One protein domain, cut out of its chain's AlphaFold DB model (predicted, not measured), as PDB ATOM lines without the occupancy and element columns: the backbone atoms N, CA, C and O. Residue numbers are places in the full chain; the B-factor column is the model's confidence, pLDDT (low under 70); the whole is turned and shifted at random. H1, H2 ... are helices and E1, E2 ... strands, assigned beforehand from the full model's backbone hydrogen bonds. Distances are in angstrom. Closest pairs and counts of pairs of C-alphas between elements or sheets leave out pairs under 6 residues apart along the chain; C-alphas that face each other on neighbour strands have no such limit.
ATOM      1  N   VAL A   2     121.240 140.172 218.201       59.06
ATOM      2  CA  VAL A   2     121.942 141.271 217.490       59.06
ATOM      3  C   VAL A   2     122.637 142.278 218.431       59.06
ATOM      4  O   VAL A   2     123.776 142.658 218.184       59.06
ATOM      5  N   VAL A   3     122.007 142.648 219.554       61.62
ATOM      6  CA  VAL A   3     122.567 143.617 220.526       61.62
ATOM      7  C   VAL A   3     123.832 143.092 221.221       61.62
ATOM      8  O   VAL A   3     124.798 143.829 221.389       61.62
ATOM      9  N   VAL A   4     123.870 141.798 221.557       63.06
ATOM     10  CA  VAL A   4     125.040 141.157 222.191       63.06
ATOM     11  C   VAL A   4     126.216 141.072 221.213       63.06
ATOM     12  O   VAL A   4     127.357 141.310 221.600       63.06
ATOM     13  N   GLY A   5     125.939 140.809 219.930       68.94
ATOM     14  CA  GLY A   5     126.957 140.818 218.877       68.94
ATOM     15  C   GLY A   5     127.598 142.194 218.677       68.94
ATOM     16  O   GLY A   5     128.818 142.286 218.571       68.94
ATOM     17  N   LEU A   6     126.803 143.270 218.703       70.19
ATOM     18  CA  LEU A   6     127.307 144.645 218.567       70.19
ATOM     19  C   LEU A   6     128.200 145.062 219.743       70.19
ATOM     20  O   LEU A   6     129.266 145.634 219.523       70.19
ATOM     21  N   ILE A   7     127.807 144.725 220.976       79.06
ATOM     22  CA  ILE A   7     128.614 144.996 222.176       79.06
ATOM     23  C   ILE A   7     129.933 144.215 222.123       79.06
ATOM     24  O   ILE A   7     130.989 144.781 222.408       79.06
ATOM     25  N   GLY A   8     129.900 142.944 221.708       81.44
ATOM     26  CA  GLY A   8     131.108 142.132 221.544       81.44
ATOM     27  C   GLY A   8     132.085 142.723 220.520       81.44
ATOM     28  O   GLY A   8     133.275 142.844 220.806       81.44
ATOM     29  N   VAL A   9     131.589 143.166 219.358       87.88
ATOM     30  CA  VAL A   9     132.420 143.793 218.313       87.88
ATOM     31  C   VAL A   9     132.998 145.129 218.780       87.88
ATOM     32  O   VAL A   9     134.194 145.362 218.612       87.88
ATOM     33  N   ALA A  10     132.183 145.989 219.398       87.19
ATOM     34  CA  ALA A  10     132.641 147.274 219.927       87.19
ATOM     35  C   ALA A  10     133.713 147.093 221.014       87.19
ATOM     36  O   ALA A  10     134.733 147.781 220.995       87.19
ATOM     37  N   SER A  11     133.530 146.117 221.908       84.19
ATOM     38  CA  SER A  11     134.495 145.808 222.973       84.19
ATOM     39  C   SER A  11     135.816 145.284 222.407       84.19
ATOM     40  O   SER A  11     136.891 145.684 222.853       84.19
ATOM     41  N   TYR A  12     135.751 144.428 221.383       86.12
ATOM     42  CA  TYR A  12     136.936 143.921 220.693       86.12
ATOM     43  C   TYR A  12     137.710 145.036 219.972       86.12
ATOM     44  O   TYR A  12     138.936 145.102 220.068       86.12
ATOM     45  N   GLN A  13     137.003 145.945 219.294       85.94
ATOM     46  CA  GLN A  13     137.605 147.118 218.652       85.94
ATOM     47  C   GLN A  13     138.270 148.043 219.684       85.94
ATOM     48  O   GLN A  13     139.422 148.435 219.499       85.94
ATOM     49  N   ALA A  14     137.593 148.330 220.801       83.31
ATOM     50  CA  ALA A  14     138.125 149.167 221.877       83.31
ATOM     51  C   ALA A  14     139.390 148.568 222.514       83.31
ATOM     52  O   ALA A  14     140.375 149.276 222.709       83.31
ATOM     53  N   TYR A  15     139.413 147.255 222.765       84.31
ATOM     54  CA  TYR A  15     140.602 146.571 223.282       84.31
ATOM     55  C   TYR A  15     141.794 146.670 222.319       84.31
ATOM     56  O   TYR A  15     142.926 146.923 222.731       84.31
ATOM     57  N   ARG A  16     141.544 146.515 221.013       84.56
ATOM     58  CA  ARG A  16     142.572 146.667 219.974       84.56
ATOM     59  C   ARG A  16     143.118 148.094 219.913       84.56
ATOM     60  O   ARG A  16     144.326 148.251 219.776       84.56
ATOM     61  N   LEU A  17     142.254 149.104 220.033       81.88
ATOM     62  CA  LEU A  17     142.648 150.516 220.063       81.88
ATOM     63  C   LEU A  17     143.477 150.843 221.308       81.88
ATOM     64  O   LEU A  17     144.561 151.397 221.181       81.88
ATOM     65  N   HIS A  18     143.040 150.405 222.489       79.06
ATOM     66  CA  HIS A  18     143.790 150.609 223.729       79.06
ATOM     67  C   HIS A  18     145.176 149.937 223.696       79.06
ATOM     68  O   HIS A  18     146.174 150.496 224.155       79.06
ATOM     69  N   GLY A  19     145.258 148.749 223.090       77.06
ATOM     70  CA  GLY A  19     146.528 148.070 222.840       77.06
ATOM     71  C   GLY A  19     147.456 148.826 221.881       77.06
ATOM     72  O   GLY A  19     148.668 148.683 221.997       77.06
ATOM     73  N   LEU A  20     146.920 149.636 220.960       78.44
ATOM     74  CA  LEU A  20     147.710 150.519 220.091       78.44
ATOM     75  C   LEU A  20     148.145 151.798 220.815       78.44
ATOM     76  O   LEU A  20     149.294 152.198 220.676       78.44
ATOM     77  N   GLU A  21     147.266 152.409 221.613       77.44
ATOM     78  CA  GLU A  21     147.574 153.621 222.391       77.44
ATOM     79  C   GLU A  21     148.697 153.399 223.407       77.44
ATOM     80  O   GLU A  21     149.490 154.296 223.686       77.44
ATOM     81  N   THR A  22     148.786 152.185 223.947       84.12
ATOM     82  CA  THR A  22     149.819 151.790 224.912       84.12
ATOM     83  C   THR A  22     151.010 151.082 224.259       84.12
ATOM     84  O   THR A  22     151.975 150.726 224.946       84.12
ATOM     85  N   ALA A  23     150.981 150.877 222.936       81.00
ATOM     86  CA  ALA A  23     152.054 150.199 222.228       81.00
ATOM     87  C   ALA A  23     153.331 151.046 222.241       81.00
ATOM     88  O   ALA A  23     153.383 152.158 221.726       81.00
ATOM     89  N   LYS A  24     154.416 150.460 222.749       86.62
ATOM     90  CA  LYS A  24     155.765 151.043 222.640       86.62
ATOM     91  C   LYS A  24     156.402 150.805 221.267       86.62
ATOM     92  O   LYS A  24     157.449 151.367 220.963       86.62
ATOM     93  N   THR A  25     155.815 149.928 220.453       87.62
ATOM     94  CA  THR A  25     156.339 149.543 219.140       87.62
ATOM     95  C   THR A  25     155.194 149.314 218.169       87.62
ATOM     96  O   THR A  25     154.276 148.547 218.455       87.62
ATOM     97  N   LEU A  26     155.287 149.935 216.994       86.81
ATOM     98  CA  LEU A  26     154.358 149.735 215.892       86.81
ATOM     99  C   LEU A  26     155.024 148.866 214.817       86.81
ATOM    100  O   LEU A  26     156.020 149.268 214.219       86.81
ATOM    101  N   ARG A  27     154.475 147.671 214.561       90.31
ATOM    102  CA  ARG A  27     154.905 146.804 213.452       90.31
ATOM    103  C   ARG A  27     153.869 146.855 212.340       90.31
ATOM    104  O   ARG A  27     152.796 146.269 212.455       90.31
ATOM    105  N   VAL A  28     154.211 147.539 211.260       93.62
ATOM    106  CA  VAL A  28     153.326 147.786 210.119       93.62
ATOM    107  C   VAL A  28     154.087 147.608 208.814       93.62
ATOM    108  O   VAL A  28     155.315 147.636 208.790       93.62
ATOM    109  N   LYS A  29     153.350 147.391 207.723       94.25
ATOM    110  CA  LYS A  29     153.934 147.376 206.375       94.25
ATOM    111  C   LYS A  29     154.199 148.790 205.860       94.25
ATOM    112  O   LYS A  29     155.136 148.978 205.090       94.25
ATOM    113  N   GLU A  30     153.367 149.739 206.283       95.62
ATOM    114  CA  GLU A  30     153.359 151.109 205.796       95.62
ATOM    115  C   GLU A  30     152.768 152.059 206.851       95.62
ATOM    116  O   GLU A  30     151.834 151.689 207.567       95.62
ATOM    117  N   ILE A  31     153.310 153.272 206.927       96.75
ATOM    118  CA  ILE A  31     152.748 154.429 207.630       96.75
ATOM    119  C   ILE A  31     152.673 155.564 206.615       96.75
ATOM    120  O   ILE A  31     153.682 155.888 205.986       96.75
ATOM    121  N   ARG A  32     151.501 156.188 206.487       96.94
ATOM    122  CA  ARG A  32     151.300 157.387 205.669       96.94
ATOM    123  C   ARG A  32     150.894 158.554 206.551       96.94
ATOM    124  O   ARG A  32     149.972 158.431 207.354       96.94
ATOM    125  N   VAL A  33     151.583 159.674 206.386       97.69
ATOM    126  CA  VAL A  33     151.199 160.966 206.954       97.69
ATOM    127  C   VAL A  33     150.696 161.814 205.803       97.69
ATOM    128  O   VAL A  33     151.463 162.078 204.880       97.69
ATOM    129  N   TYR A  34     149.437 162.238 205.860       97.56
ATOM    130  CA  TYR A  34     148.791 163.061 204.839       97.56
ATOM    131  C   TYR A  34     148.373 164.417 205.419       97.56
ATOM    132  O   TYR A  34     148.211 164.557 206.633       97.56
ATOM    133  N   ASP A  35     148.247 165.427 204.563       97.19
ATOM    134  CA  ASP A  35     147.760 166.753 204.955       97.19
ATOM    135  C   ASP A  35     146.223 166.852 204.962       97.19
ATOM    136  O   ASP A  35     145.506 165.889 204.701       97.19
ATOM    137  N   ASP A  36     145.696 168.037 205.262       97.62
ATOM    138  CA  ASP A  36     144.259 168.335 205.299       97.62
ATOM    139  C   ASP A  36     143.532 168.096 203.964       97.62
ATOM    140  O   ASP A  36     142.311 167.932 203.943       97.62
ATOM    141  N   LYS A  37     144.273 168.028 202.852       95.75
ATOM    142  CA  LYS A  37     143.756 167.759 201.505       95.75
ATOM    143  C   LYS A  37     143.856 166.282 201.122       95.75
ATOM    144  O   LYS A  37     143.480 165.922 200.007       95.75
ATOM    145  N   GLY A  38     144.352 165.430 202.021       95.75
ATOM    146  CA  GLY A  38     144.574 164.009 201.764       95.75
ATOM    147  C   GLY A  38     145.815 163.727 200.915       95.75
ATOM    148  O   GLY A  38     145.935 162.629 200.373       95.75
ATOM    149  N   VAL A  39     146.726 164.694 200.771       95.19
ATOM    150  CA  VAL A  39     147.984 164.502 200.044       95.19
ATOM    151  C   VAL A  39     149.011 163.907 200.997       95.19
ATOM    152  O   VAL A  39     149.334 164.514 202.020       95.19
ATOM    153  N   ASP A  40     149.543 162.733 200.656       95.75
ATOM    154  CA  ASP A  40     150.665 162.139 201.384       95.75
ATOM    155  C   ASP A  40     151.839 163.125 201.437       95.75
ATOM    156  O   ASP A  40     152.201 163.725 200.430       95.75
ATOM    157  N   ARG A  41     152.434 163.290 202.620       96.62
ATOM    158  CA  ARG A  41     153.623 164.116 202.900       96.62
ATOM    159  C   ARG A  41     154.824 163.275 203.282       96.62
ATOM    160  O   ARG A  41     155.953 163.629 202.946       96.62
ATOM    161  N   VAL A  42     154.571 162.162 203.964       97.56
ATOM    162  CA  VAL A  42     155.578 161.173 204.337       97.56
ATOM    163  C   VAL A  42     154.983 159.782 204.181       97.56
ATOM    164  O   VAL A  42     153.902 159.509 204.701       97.56
ATOM    165  N   VAL A  43     155.710 158.891 203.512       96.81
ATOM    166  CA  VAL A  43     155.378 157.463 203.443       96.81
ATOM    167  C   VAL A  43     156.568 156.663 203.948       96.81
ATOM    168  O   VAL A  43     157.631 156.705 203.341       96.81
ATOM    169  N   LEU A  44     156.394 155.931 205.047       97.00
ATOM    170  CA  LEU A  44     157.363 154.969 205.579       97.00
ATOM    171  C   LEU A  44     156.887 153.566 205.217       97.00
ATOM    172  O   LEU A  44     155.782 153.202 205.609       97.00
ATOM    173  N   ALA A  45     157.680 152.766 204.509       95.81
ATOM    174  CA  ALA A  45     157.246 151.430 204.102       95.81
ATOM    175  C   ALA A  45     158.394 150.423 204.009       95.81
ATOM    176  O   ALA A  45     159.525 150.773 203.679       95.81
ATOM    177  N   GLY A  46     158.076 149.147 204.247       93.94
ATOM    178  CA  GLY A  46     159.010 148.039 204.006       93.94
ATOM    179  C   GLY A  46     159.273 147.785 202.516       93.94
ATOM    180  O   GLY A  46     160.347 147.320 202.162       93.94
ATOM    181  N   ASN A  47     158.310 148.131 201.657       91.94
ATOM    182  CA  ASN A  47     158.494 148.289 200.216       91.94
ATOM    183  C   ASN A  47     157.873 149.632 199.830       91.94
ATOM    184  O   ASN A  47     156.661 149.803 199.971       91.94
ATOM    185  N   LEU A  48     158.701 150.582 199.400       92.06
ATOM    186  CA  LEU A  48     158.250 151.917 199.027       92.06
ATOM    187  C   LEU A  48     157.344 151.866 197.783       92.06
ATOM    188  O   LEU A  48     157.589 151.073 196.865       92.06
ATOM    189  N   PRO A  49     156.295 152.707 197.726       89.38
ATOM    190  CA  PRO A  49     155.419 152.776 196.568       89.38
ATOM    191  C   PRO A  49     156.151 153.331 195.335       89.38
ATOM    192  O   PRO A  49     157.310 153.746 195.373       89.38
ATOM    193  N   GLN A  50     155.457 153.317 194.202       86.38
ATOM    194  CA  GLN A  50     155.931 153.919 192.960       86.38
ATOM    195  C   GLN A  50     156.072 155.443 193.105       86.38
ATOM    196  O   GLN A  50     155.240 156.086 193.743       86.38
ATOM    197  N   VAL A  51     157.096 156.011 192.461       81.75
ATOM    198  CA  VAL A  51     157.348 157.462 192.437       81.75
ATOM    199  C   VAL A  51     156.160 158.203 191.834       81.75
ATOM    200  O   VAL A  51     155.663 157.804 190.775       81.75
ATOM    201  N   THR A  52     155.752 159.311 192.453       83.44
ATOM    202  CA  THR A  52     154.664 160.163 191.958       83.44
ATOM    203  C   THR A  52     155.150 161.546 191.527       83.44
ATOM    204  O   THR A  52     156.030 162.142 192.141       83.44
ATOM    205  N   LEU A  53     154.541 162.077 190.465       83.69
ATOM    206  CA  LEU A  53     154.707 163.448 189.982       83.69
ATOM    207  C   LEU A  53     153.315 164.058 189.804       83.69
ATOM    208  O   LEU A  53     152.488 163.494 189.085       83.69
ATOM    209  N   ASN A  54     153.043 165.185 190.464       84.69
ATOM    210  CA  ASN A  54     151.715 165.810 190.519       84.69
ATOM    211  C   ASN A  54     150.614 164.814 190.936       84.69
ATOM    212  O   ASN A  54     149.576 164.706 190.279       84.69
ATOM    213  N   GLY A  55     150.896 163.994 191.954       79.50
ATOM    214  CA  GLY A  55     149.982 162.964 192.459       79.50
ATOM    215  C   GLY A  55     149.762 161.766 191.526       79.50
ATOM    216  O   GLY A  55     148.980 160.875 191.851       79.50
ATOM    217  N   LYS A  56     150.436 161.706 190.369       82.50
ATOM    218  CA  LYS A  56     150.311 160.602 189.408       82.50
ATOM    219  C   LYS A  56     151.530 159.687 189.467       82.50
ATOM    220  O   LYS A  56     152.651 160.200 189.439       82.50
ATOM    221  N   PRO A  57     151.357 158.355 189.480       81.94
ATOM    222  CA  PRO A  57     152.487 157.443 189.395       81.94
ATOM    223  C   PRO A  57     153.247 157.633 188.076       81.94
ATOM    224  O   PRO A  57     152.644 157.723 187.005       81.94
ATOM    225  N   ARG A  58     154.578 157.698 188.135       79.31
ATOM    226  CA  ARG A  58     155.424 157.651 186.932       79.31
ATOM    227  C   ARG A  58     155.526 156.209 186.431       79.31
ATOM    228  O   ARG A  58     155.531 155.295 187.238       79.31
ATOM    229  N   ASN A  59     155.724 156.001 185.124       63.75
ATOM    230  CA  ASN A  59     155.812 154.676 184.469       63.75
ATOM    231  C   ASN A  59     157.046 153.811 184.851       63.75
ATOM    232  O   ASN A  59     157.493 152.983 184.060       63.75
ATOM    233  N   PHE A  60     157.619 153.979 186.040       67.56
ATOM    234  CA  PHE A  60     158.703 153.140 186.560       67.56
ATOM    235  C   PHE A  60     158.145 151.997 187.394       67.56
ATOM    236  O   PHE A  60     157.109 152.156 188.023       67.56
ATOM    237  N   LYS A  61     158.817 150.848 187.461       63.91
ATOM    238  CA  LYS A  61     158.411 149.803 188.412       63.91
ATOM    239  C   LYS A  61     158.454 150.339 189.859       63.91
ATOM    240  O   LYS A  61     159.252 151.242 190.132       63.91
ATOM    241  N   PRO A  62     157.629 149.798 190.779       67.88
ATOM    242  CA  PRO A  62     157.778 150.059 192.209       67.88
ATOM    243  C   PRO A  62     159.219 149.812 192.657       67.88
ATOM    244  O   PRO A  62     159.889 148.923 192.124       67.88
ATOM    245  N   ARG A  63     159.707 150.602 193.617       72.06
ATOM    246  CA  ARG A  63     161.076 150.443 194.104       72.06
ATOM    247  C   ARG A  63     161.151 149.194 194.983       72.06
ATOM    248  O   ARG A  63     160.398 149.057 195.941       72.06
ATOM    249  N   GLU A  64     162.089 148.299 194.691       86.56
ATOM    250  CA  GLU A  64     162.408 147.164 195.566       86.56
ATOM    251  C   GLU A  64     163.314 147.633 196.712       86.56
ATOM    252  O   GLU A  64     164.496 147.293 196.778       86.56
ATOM    253  N   MET A  65     162.782 148.496 197.579       90.81
ATOM    254  CA  MET A  65     163.511 149.067 198.711       90.81
ATOM    255  C   MET A  65     162.568 149.421 199.864       90.81
ATOM    256  O   MET A  65     161.432 149.836 199.627       90.81
ATOM    257  N   GLY A  66     163.064 149.321 201.095       94.69
ATOM    258  CA  GLY A  66     162.390 149.827 202.292       94.69
ATOM    259  C   GLY A  66     162.945 151.186 202.718       94.69
ATOM    260  O   GLY A  66     164.134 151.448 202.538       94.69
ATOM    261  N   GLY A  67     162.108 152.056 203.285       95.69
ATOM    262  CA  GLY A  67     162.548 153.374 203.744       95.69
ATOM    263  C   GLY A  67     161.426 154.394 203.907       95.69
ATOM    264  O   GLY A  67     160.317 154.049 204.314       95.69
ATOM    265  N   MET A  68     161.733 155.650 203.581       96.94
ATOM    266  CA  MET A  68     160.834 156.799 203.643       96.94
ATOM    267  C   MET A  68     160.847 157.580 202.335       96.94
ATOM    268  O   MET A  68     161.918 157.892 201.822       96.94
ATOM    269  N   LEU A  69     159.673 157.988 201.868       96.06
ATOM    270  CA  LEU A  69     159.504 159.002 200.833       96.06
ATOM    271  C   LEU A  69     158.919 160.274 201.439       96.06
ATOM    272  O   LEU A  69     158.106 160.206 202.364       96.06
ATOM    273  N   ILE A  70     159.336 161.417 200.904       97.06
ATOM    274  CA  ILE A  70     158.810 162.736 201.258       97.06
ATOM    275  C   ILE A  70     158.148 163.370 200.041       97.06
ATOM    276  O   ILE A  70     158.606 163.189 198.916       97.06
ATOM    277  N   TYR A  71     157.077 164.124 200.263       96.19
ATOM    278  CA  TYR A  71     156.254 164.684 199.194       96.19
ATOM    279  C   TYR A  71     155.896 166.146 199.473       96.19
ATOM    280  O   TYR A  71     155.726 166.564 200.624       96.19
ATOM    281  N   ASP A  72     155.757 166.938 198.410       95.12
ATOM    282  CA  ASP A  72     155.243 168.304 198.506       95.12
ATOM    283  C   ASP A  72     153.704 168.367 198.422       95.12
ATOM    284  O   ASP A  72     153.017 167.354 198.328       95.12
ATOM    285  N   GLY A  73     153.141 169.580 198.474       94.62
ATOM    286  CA  GLY A  73     151.685 169.777 198.518       94.62
ATOM    287  C   GLY A  73     150.952 169.463 197.219       94.62
ATOM    288  O   GLY A  73     149.725 169.474 197.209       94.62
ATOM    289  N   SER A  74     151.684 169.184 196.140       92.19
ATOM    290  CA  SER A  74     151.120 168.686 194.883       92.19
ATOM    291  C   SER A  74     151.045 167.155 194.837       92.19
ATOM    292  O   SER A  74     150.536 166.596 193.865       92.19
ATOM    293  N   GLY A  75     151.585 166.465 195.851       92.00
ATOM    294  CA  GLY A  75     151.780 165.016 195.835       92.00
ATOM    295  C   GLY A  75     152.953 164.582 194.952       92.00
ATOM    296  O   GLY A  75     152.990 163.437 194.491       92.00
ATOM    297  N   THR A  76     153.886 165.491 194.657       93.38
ATOM    298  CA  THR A  76     155.141 165.175 193.965       93.38
ATOM    299  C   THR A  76     156.161 164.670 194.977       93.38
ATOM    300  O   THR A  76     156.393 165.331 195.992       93.38
ATOM    301  N   GLU A  77     156.765 163.510 194.711       93.75
ATOM    302  CA  GLU A  77     157.881 162.993 195.510       93.75
ATOM    303  C   GLU A  77     159.061 163.974 195.441       93.75
ATOM    304  O   GLU A  77     159.443 164.427 194.364       93.75
ATOM    305  N   ARG A  78     159.633 164.312 196.598       95.56
ATOM    306  CA  ARG A  78     160.785 165.218 196.758       95.56
ATOM    307  C   ARG A  78     162.058 164.485 197.167       95.56
ATOM    308  O   ARG A  78     163.016 165.104 197.628       95.56
ATOM    309  N   GLY A  79     162.057 163.173 196.977       94.94
ATOM    310  CA  GLY A  79     163.099 162.246 197.367       94.94
ATOM    311  C   GLY A  79     162.716 161.423 198.592       94.94
ATOM    312  O   GLY A  79     161.541 161.186 198.887       94.94
ATOM    313  N   GLY A  80     163.728 160.958 199.312       95.38
ATOM    314  CA  GLY A  80     163.543 160.034 200.417       95.38
ATOM    315  C   GLY A  80     164.834 159.353 200.836       95.38
ATOM    316  O   GLY A  80     165.887 159.578 200.242       95.38
ATOM    317  N   TYR A  81     164.745 158.497 201.848       95.38
ATOM    318  CA  TYR A  81     165.838 157.617 202.242       95.38
ATOM    319  C   TYR A  81     165.406 156.159 202.150       95.38
ATOM    320  O   TYR A  81     164.231 155.843 202.330       95.38
ATOM    321  N   GLY A  82     166.344 155.245 201.936       94.88
ATOM    322  CA  GLY A  82     166.055 153.829 202.106       94.88
ATOM    323  C   GLY A  82     167.196 152.907 201.725       94.88
ATOM    324  O   GLY A  82     168.273 153.349 201.328       94.88
ATOM    325  N   THR A  83     166.925 151.615 201.861       94.75
ATOM    326  CA  THR A  83     167.856 150.523 201.576       94.75
ATOM    327  C   THR A  83     167.275 149.603 200.517       94.75
ATOM    328  O   THR A  83     166.154 149.113 200.681       94.75
ATOM    329  N   MET A  84     168.014 149.359 199.434       89.94
ATOM    330  CA  MET A  84     167.571 148.455 198.367       89.94
ATOM    331  C   MET A  84     167.566 146.992 198.827       89.94
ATOM    332  O   MET A  84     168.453 146.554 199.553       89.94
ATOM    333  N   ASN A  85     166.590 146.213 198.358       85.81
ATOM    334  CA  ASN A  85     166.455 144.797 198.708       85.81
ATOM    335  C   ASN A  85     167.520 143.915 198.030       85.81
ATOM    336  O   ASN A  85     167.894 142.881 198.574       85.81
ATOM    337  N   GLY A  86     167.983 144.300 196.834       83.25
ATOM    338  CA  GLY A  86     168.973 143.550 196.053       83.25
ATOM    339  C   GLY A  86     170.412 143.953 196.378       83.25
ATOM    340  O   GLY A  86     171.089 143.327 197.189       83.25
ATOM    341  N   TYR A  87     170.895 145.008 195.723       82.56
ATOM    342  CA  TYR A  87     172.194 145.598 196.036       82.56
ATOM    343  C   TYR A  87     172.019 146.544 197.225       82.56
ATOM    344  O   TYR A  87     171.603 147.675 197.019       82.56
ATOM    345  N   ALA A  88     172.252 146.046 198.442       84.06
ATOM    346  CA  ALA A  88     171.850 146.644 199.723       84.06
ATOM    347  C   ALA A  88     172.576 147.950 200.117       84.06
ATOM    348  O   ALA A  88     173.054 148.105 201.239       84.06
ATOM    349  N   ASN A  89     172.665 148.902 199.196       91.38
ATOM    350  CA  ASN A  89     173.094 150.257 199.482       91.38
ATOM    351  C   ASN A  89     172.056 150.988 200.342       91.38
ATOM    352  O   ASN A  89     170.853 150.720 200.274       91.38
ATOM    353  N   ALA A  90     172.536 151.942 201.133       95.62
ATOM    354  CA  ALA A  90     171.694 152.911 201.819       95.62
ATOM    355  C   ALA A  90     171.806 154.245 201.085       95.62
ATOM    356  O   ALA A  90     172.912 154.688 200.777       95.62
ATOM    357  N   MET A  91     170.678 154.887 200.799       95.31
ATOM    358  CA  MET A  91     170.662 156.155 200.076       95.31
ATOM    359  C   MET A  91     169.737 157.180 200.718       95.31
ATOM    360  O   MET A  91     168.722 156.821 201.309       95.31
ATOM    361  N   LEU A  92     170.080 158.451 200.534       97.00
ATOM    362  CA  LEU A  92     169.207 159.608 200.681       97.00
ATOM    363  C   LEU A  92     169.241 160.361 199.353       97.00
ATOM    364  O   LEU A  92     170.309 160.796 198.924       97.00
ATOM    365  N   SER A  93     168.092 160.529 198.711       95.31
ATOM    366  CA  SER A  93     167.952 161.375 197.529       95.31
ATOM    367  C   SER A  93     167.059 162.567 197.813       95.31
ATOM    368  O   SER A  93     166.115 162.457 198.594       95.31
ATOM    369  N   LEU A  94     167.335 163.685 197.146       96.81
ATOM    370  CA  LEU A  94     166.426 164.825 197.078       96.81
ATOM    371  C   LEU A  94     166.161 165.169 195.622       96.81
ATOM    372  O   LEU A  94     167.089 165.219 194.808       96.81
ATOM    373  N   ASP A  95     164.899 165.463 195.341       93.81
ATOM    374  CA  ASP A  95     164.408 165.732 193.998       93.81
ATOM    375  C   ASP A  95     163.881 167.171 193.896       93.81
ATOM    376  O   ASP A  95     163.395 167.784 194.861       93.81
ATOM    377  N   SER A  96     163.999 167.734 192.699       92.62
ATOM    378  CA  SER A  96     163.472 169.044 192.348       92.62
ATOM    379  C   SER A  96     161.941 169.063 192.390       92.62
ATOM    380  O   SER A  96     161.276 168.050 192.602       92.62
ATOM    381  N   GLY A  97     161.365 170.255 192.259       90.00
ATOM    382  CA  GLY A  97     159.917 170.407 192.296       90.00
ATOM    383  C   GLY A  97     159.218 169.951 191.026       90.00
ATOM    384  O   GLY A  97     159.867 169.584 190.045       90.00
ATOM    385  N   PRO A  98     157.879 170.018 191.027       85.25
ATOM    386  CA  PRO A  98     157.078 169.708 189.851       85.25
ATOM    387  C   PRO A  98     157.439 170.587 188.647       85.25
ATOM    388  O   PRO A  98     157.426 170.092 187.522       85.25
ATOM    389  N   GLU A  99     157.848 171.840 188.878       85.75
ATOM    390  CA  GLU A  99     158.352 172.763 187.845       85.75
ATOM    391  C   GLU A  99     159.560 172.190 187.085       85.75
ATOM    392  O   GLU A  99     159.692 172.373 185.879       85.75
ATOM    393  N   GLU A 100     160.386 171.404 187.775       86.56
ATOM    394  CA  GLU A 100     161.586 170.753 187.246       86.56
ATOM    395  C   GLU A 100     161.396 169.240 187.048       86.56
ATOM    396  O   GLU A 100     162.366 168.488 186.940       86.56
ATOM    397  N   GLN A 101     160.142 168.782 186.983       85.62
ATOM    398  CA  GLN A 101     159.745 167.394 186.719       85.62
ATOM    399  C   GLN A 101     160.277 166.352 187.722       85.62
ATOM    400  O   GLN A 101     160.391 165.174 187.371       85.62
ATOM    401  N   GLY A 102     160.597 166.752 188.958       84.94
ATOM    402  CA  GLY A 102     161.088 165.820 189.980       84.94
ATOM    403  C   GLY A 102     162.429 165.174 189.615       84.94
ATOM    404  O   GLY A 102     162.635 163.983 189.844       84.94
ATOM    405  N   LYS A 103     163.330 165.922 188.971       89.50
ATOM    406  CA  LYS A 103     164.700 165.466 188.699       89.50
ATOM    407  C   LYS A 103     165.469 165.356 190.013       89.50
ATOM    408  O   LYS A 103     165.429 166.275 190.824       89.50
ATOM    409  N   GLN A 104     166.228 164.282 190.193       91.56
ATOM    410  CA  GLN A 104     167.133 164.157 191.333       91.56
ATOM    411  C   GLN A 104     168.200 165.260 191.289       91.56
ATOM    412  O   GLN A 104     168.895 165.417 190.287       91.56
ATOM    413  N   VAL A 105     168.319 166.016 192.381       95.88
ATOM    414  CA  VAL A 105     169.288 167.116 192.546       95.88
ATOM    415  C   VAL A 105     170.338 166.811 193.605       95.88
ATOM    416  O   VAL A 105     171.387 167.448 193.627       95.88
ATOM    417  N   MET A 106     170.102 165.806 194.451       97.44
ATOM    418  CA  MET A 106     171.058 165.354 195.458       97.44
ATOM    419  C   MET A 106     170.964 163.845 195.685       97.44
ATOM    420  O   MET A 106     169.873 163.278 195.681       97.44
ATOM    421  N   LEU A 107     172.112 163.214 195.923       96.88
ATOM    422  CA  LEU A 107     172.251 161.819 196.317       96.88
ATOM    423  C   LEU A 107     173.376 161.682 197.343       96.88
ATOM    424  O   LEU A 107     174.519 162.028 197.062       96.88
ATOM    425  N   LEU A 108     173.067 161.129 198.508       97.25
ATOM    426  CA  LEU A 108     174.040 160.547 199.425       97.25
ATOM    427  C   LEU A 108     173.859 159.038 199.364       97.25
ATOM    428  O   LEU A 108     172.734 158.556 199.495       97.25
ATOM    429  N   LEU A 109     174.939 158.294 199.169       95.69
ATOM    430  CA  LEU A 109     174.882 156.847 199.019       95.69
ATOM    431  C   LEU A 109     176.026 156.194 199.784       95.69
ATOM    432  O   LEU A 109     177.183 156.572 199.613       95.69
ATOM    433  N   ALA A 110     175.688 155.204 200.605       95.69
ATOM    434  CA  ALA A 110     176.625 154.296 201.245       95.69
ATOM    435  C   ALA A 110     176.547 152.924 200.568       95.69
ATOM    436  O   ALA A 110     175.464 152.354 200.400       95.69
ATOM    437  N   GLU A 111     177.706 152.414 200.170       93.00
ATOM    438  CA  GLU A 111     177.844 151.127 199.494       93.00
ATOM    439  C   GLU A 111     177.838 149.987 200.530       93.00
ATOM    440  O   GLU A 111     178.431 150.138 201.603       93.00
ATOM    441  N   PRO A 112     177.230 148.819 200.240       91.50
ATOM    442  CA  PRO A 112     177.189 147.700 201.187       91.50
ATOM    443  C   PRO A 112     178.587 147.158 201.522       91.50
ATOM    444  O   PRO A 112     178.816 146.670 202.626       91.50
ATOM    445  N   GLY A 113     179.530 147.265 200.580       89.25
ATOM    446  CA  GLY A 113     180.937 146.896 200.767       89.25
ATOM    447  C   GLY A 113     181.774 147.939 201.515       89.25
ATOM    448  O   GLY A 113     182.969 147.728 201.709       89.25
ATOM    449  N   GLY A 114     181.167 149.052 201.938       88.88
ATOM    450  CA  GLY A 114     181.851 150.179 202.558       88.88
ATOM    451  C   GLY A 114     182.197 151.294 201.572       88.88
ATOM    452  O   GLY A 114     182.219 151.122 200.356       88.88
ATOM    453  N   GLY A 115     182.468 152.469 202.134       93.25
ATOM    454  CA  GLY A 115     182.588 153.705 201.374       93.25
ATOM    455  C   GLY A 115     181.242 154.398 201.169       93.25
ATOM    456  O   GLY A 115     180.165 153.826 201.352       93.25
TER     457      GLY A 115
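What this domain is: This is residues 2 to 115 of the 161 residues of an uncharacterized protein of Asticcacaulis benevestitus DSM 16100 = ATCC BAA-896 (UniProt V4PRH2). The body is one twisted sheet of six strands laid side by side in chain order, and a single helix, H1, sticks out as a free arm beyond the edge strand E1. A long loop, residues 46 to 64 between E2 and E3, bulges over one face of the sheet. The printed part has 114 residues, running H1, E1, E2, E3, E4, E5, E6; the sheet order is E1 - E2 - E3 - E4 - E5 - E6, all antiparallel, and the class is mixed, helices and strands. The whole is loose, with a radius of gyration of the C-alphas of 18.8 A, and elongated, spanning 59 by 37 by 23 A, with the arm making much of the length.

How they stand to each other: Start with the sheet, a meander, each strand the antiparallel neighbour of the one before. At one edge E1, residues 30 to 34, forms a hairpin with E2, residues 40 to 45; look for N 31 and O 44, 2.8 A apart, within hydrogen-bond range. Next comes E3, residues 65 to 71, in a hairpin with E2, where N 69 and O 43 are 2.8 A apart. E4, residues 77 to 84, forms a hairpin with E3, with N 68 and O 81 at 2.8 A, and it bends by 64 degrees at residue 81. E5, residues 90 to 95, forms a hairpin with E4, with N 93 and O 80 at 2.8 A. The other edge strand, E6, residues 104 to 110, forms a hairpin with E5, with N 108 and O 92 at 2.8 A. H1, residues 2 to 21, is not on the sheet and is apart from E2, E3, E4, E5 and E6; every O i to N i+4 pair in it is within hydrogen-bond range.

Where its parts are: Find C-alpha 30 at (153.359, 151.109, 205.796), where E1 begins. E3 covers 17.2 A from first to last C-alpha, E4 17.7 A, E5 16.7 A and E6 16.9 A. E6 ends at C-alpha 110, (176.625, 154.296, 201.245). Then go to C-alpha 2 at (121.942, 141.271, 217.490); from there H1 runs 28.9 A to C-alpha 21.

The domain as a whole: The two C-alphas farthest apart are those of Val 2 and Gly 115, at 64.0 A. Residues 2 to 27 stand free; without them the body spans 42 by 32 by 21 A. The link from E2 to E3 is long, with 19 residues, and in it residues 52 to 53 pair antiparallel with residues 56 to 57. The printed part has no cut. Its mean pLDDT is 88.2, and residues 2 to 5 and 59 to 62 are under 70.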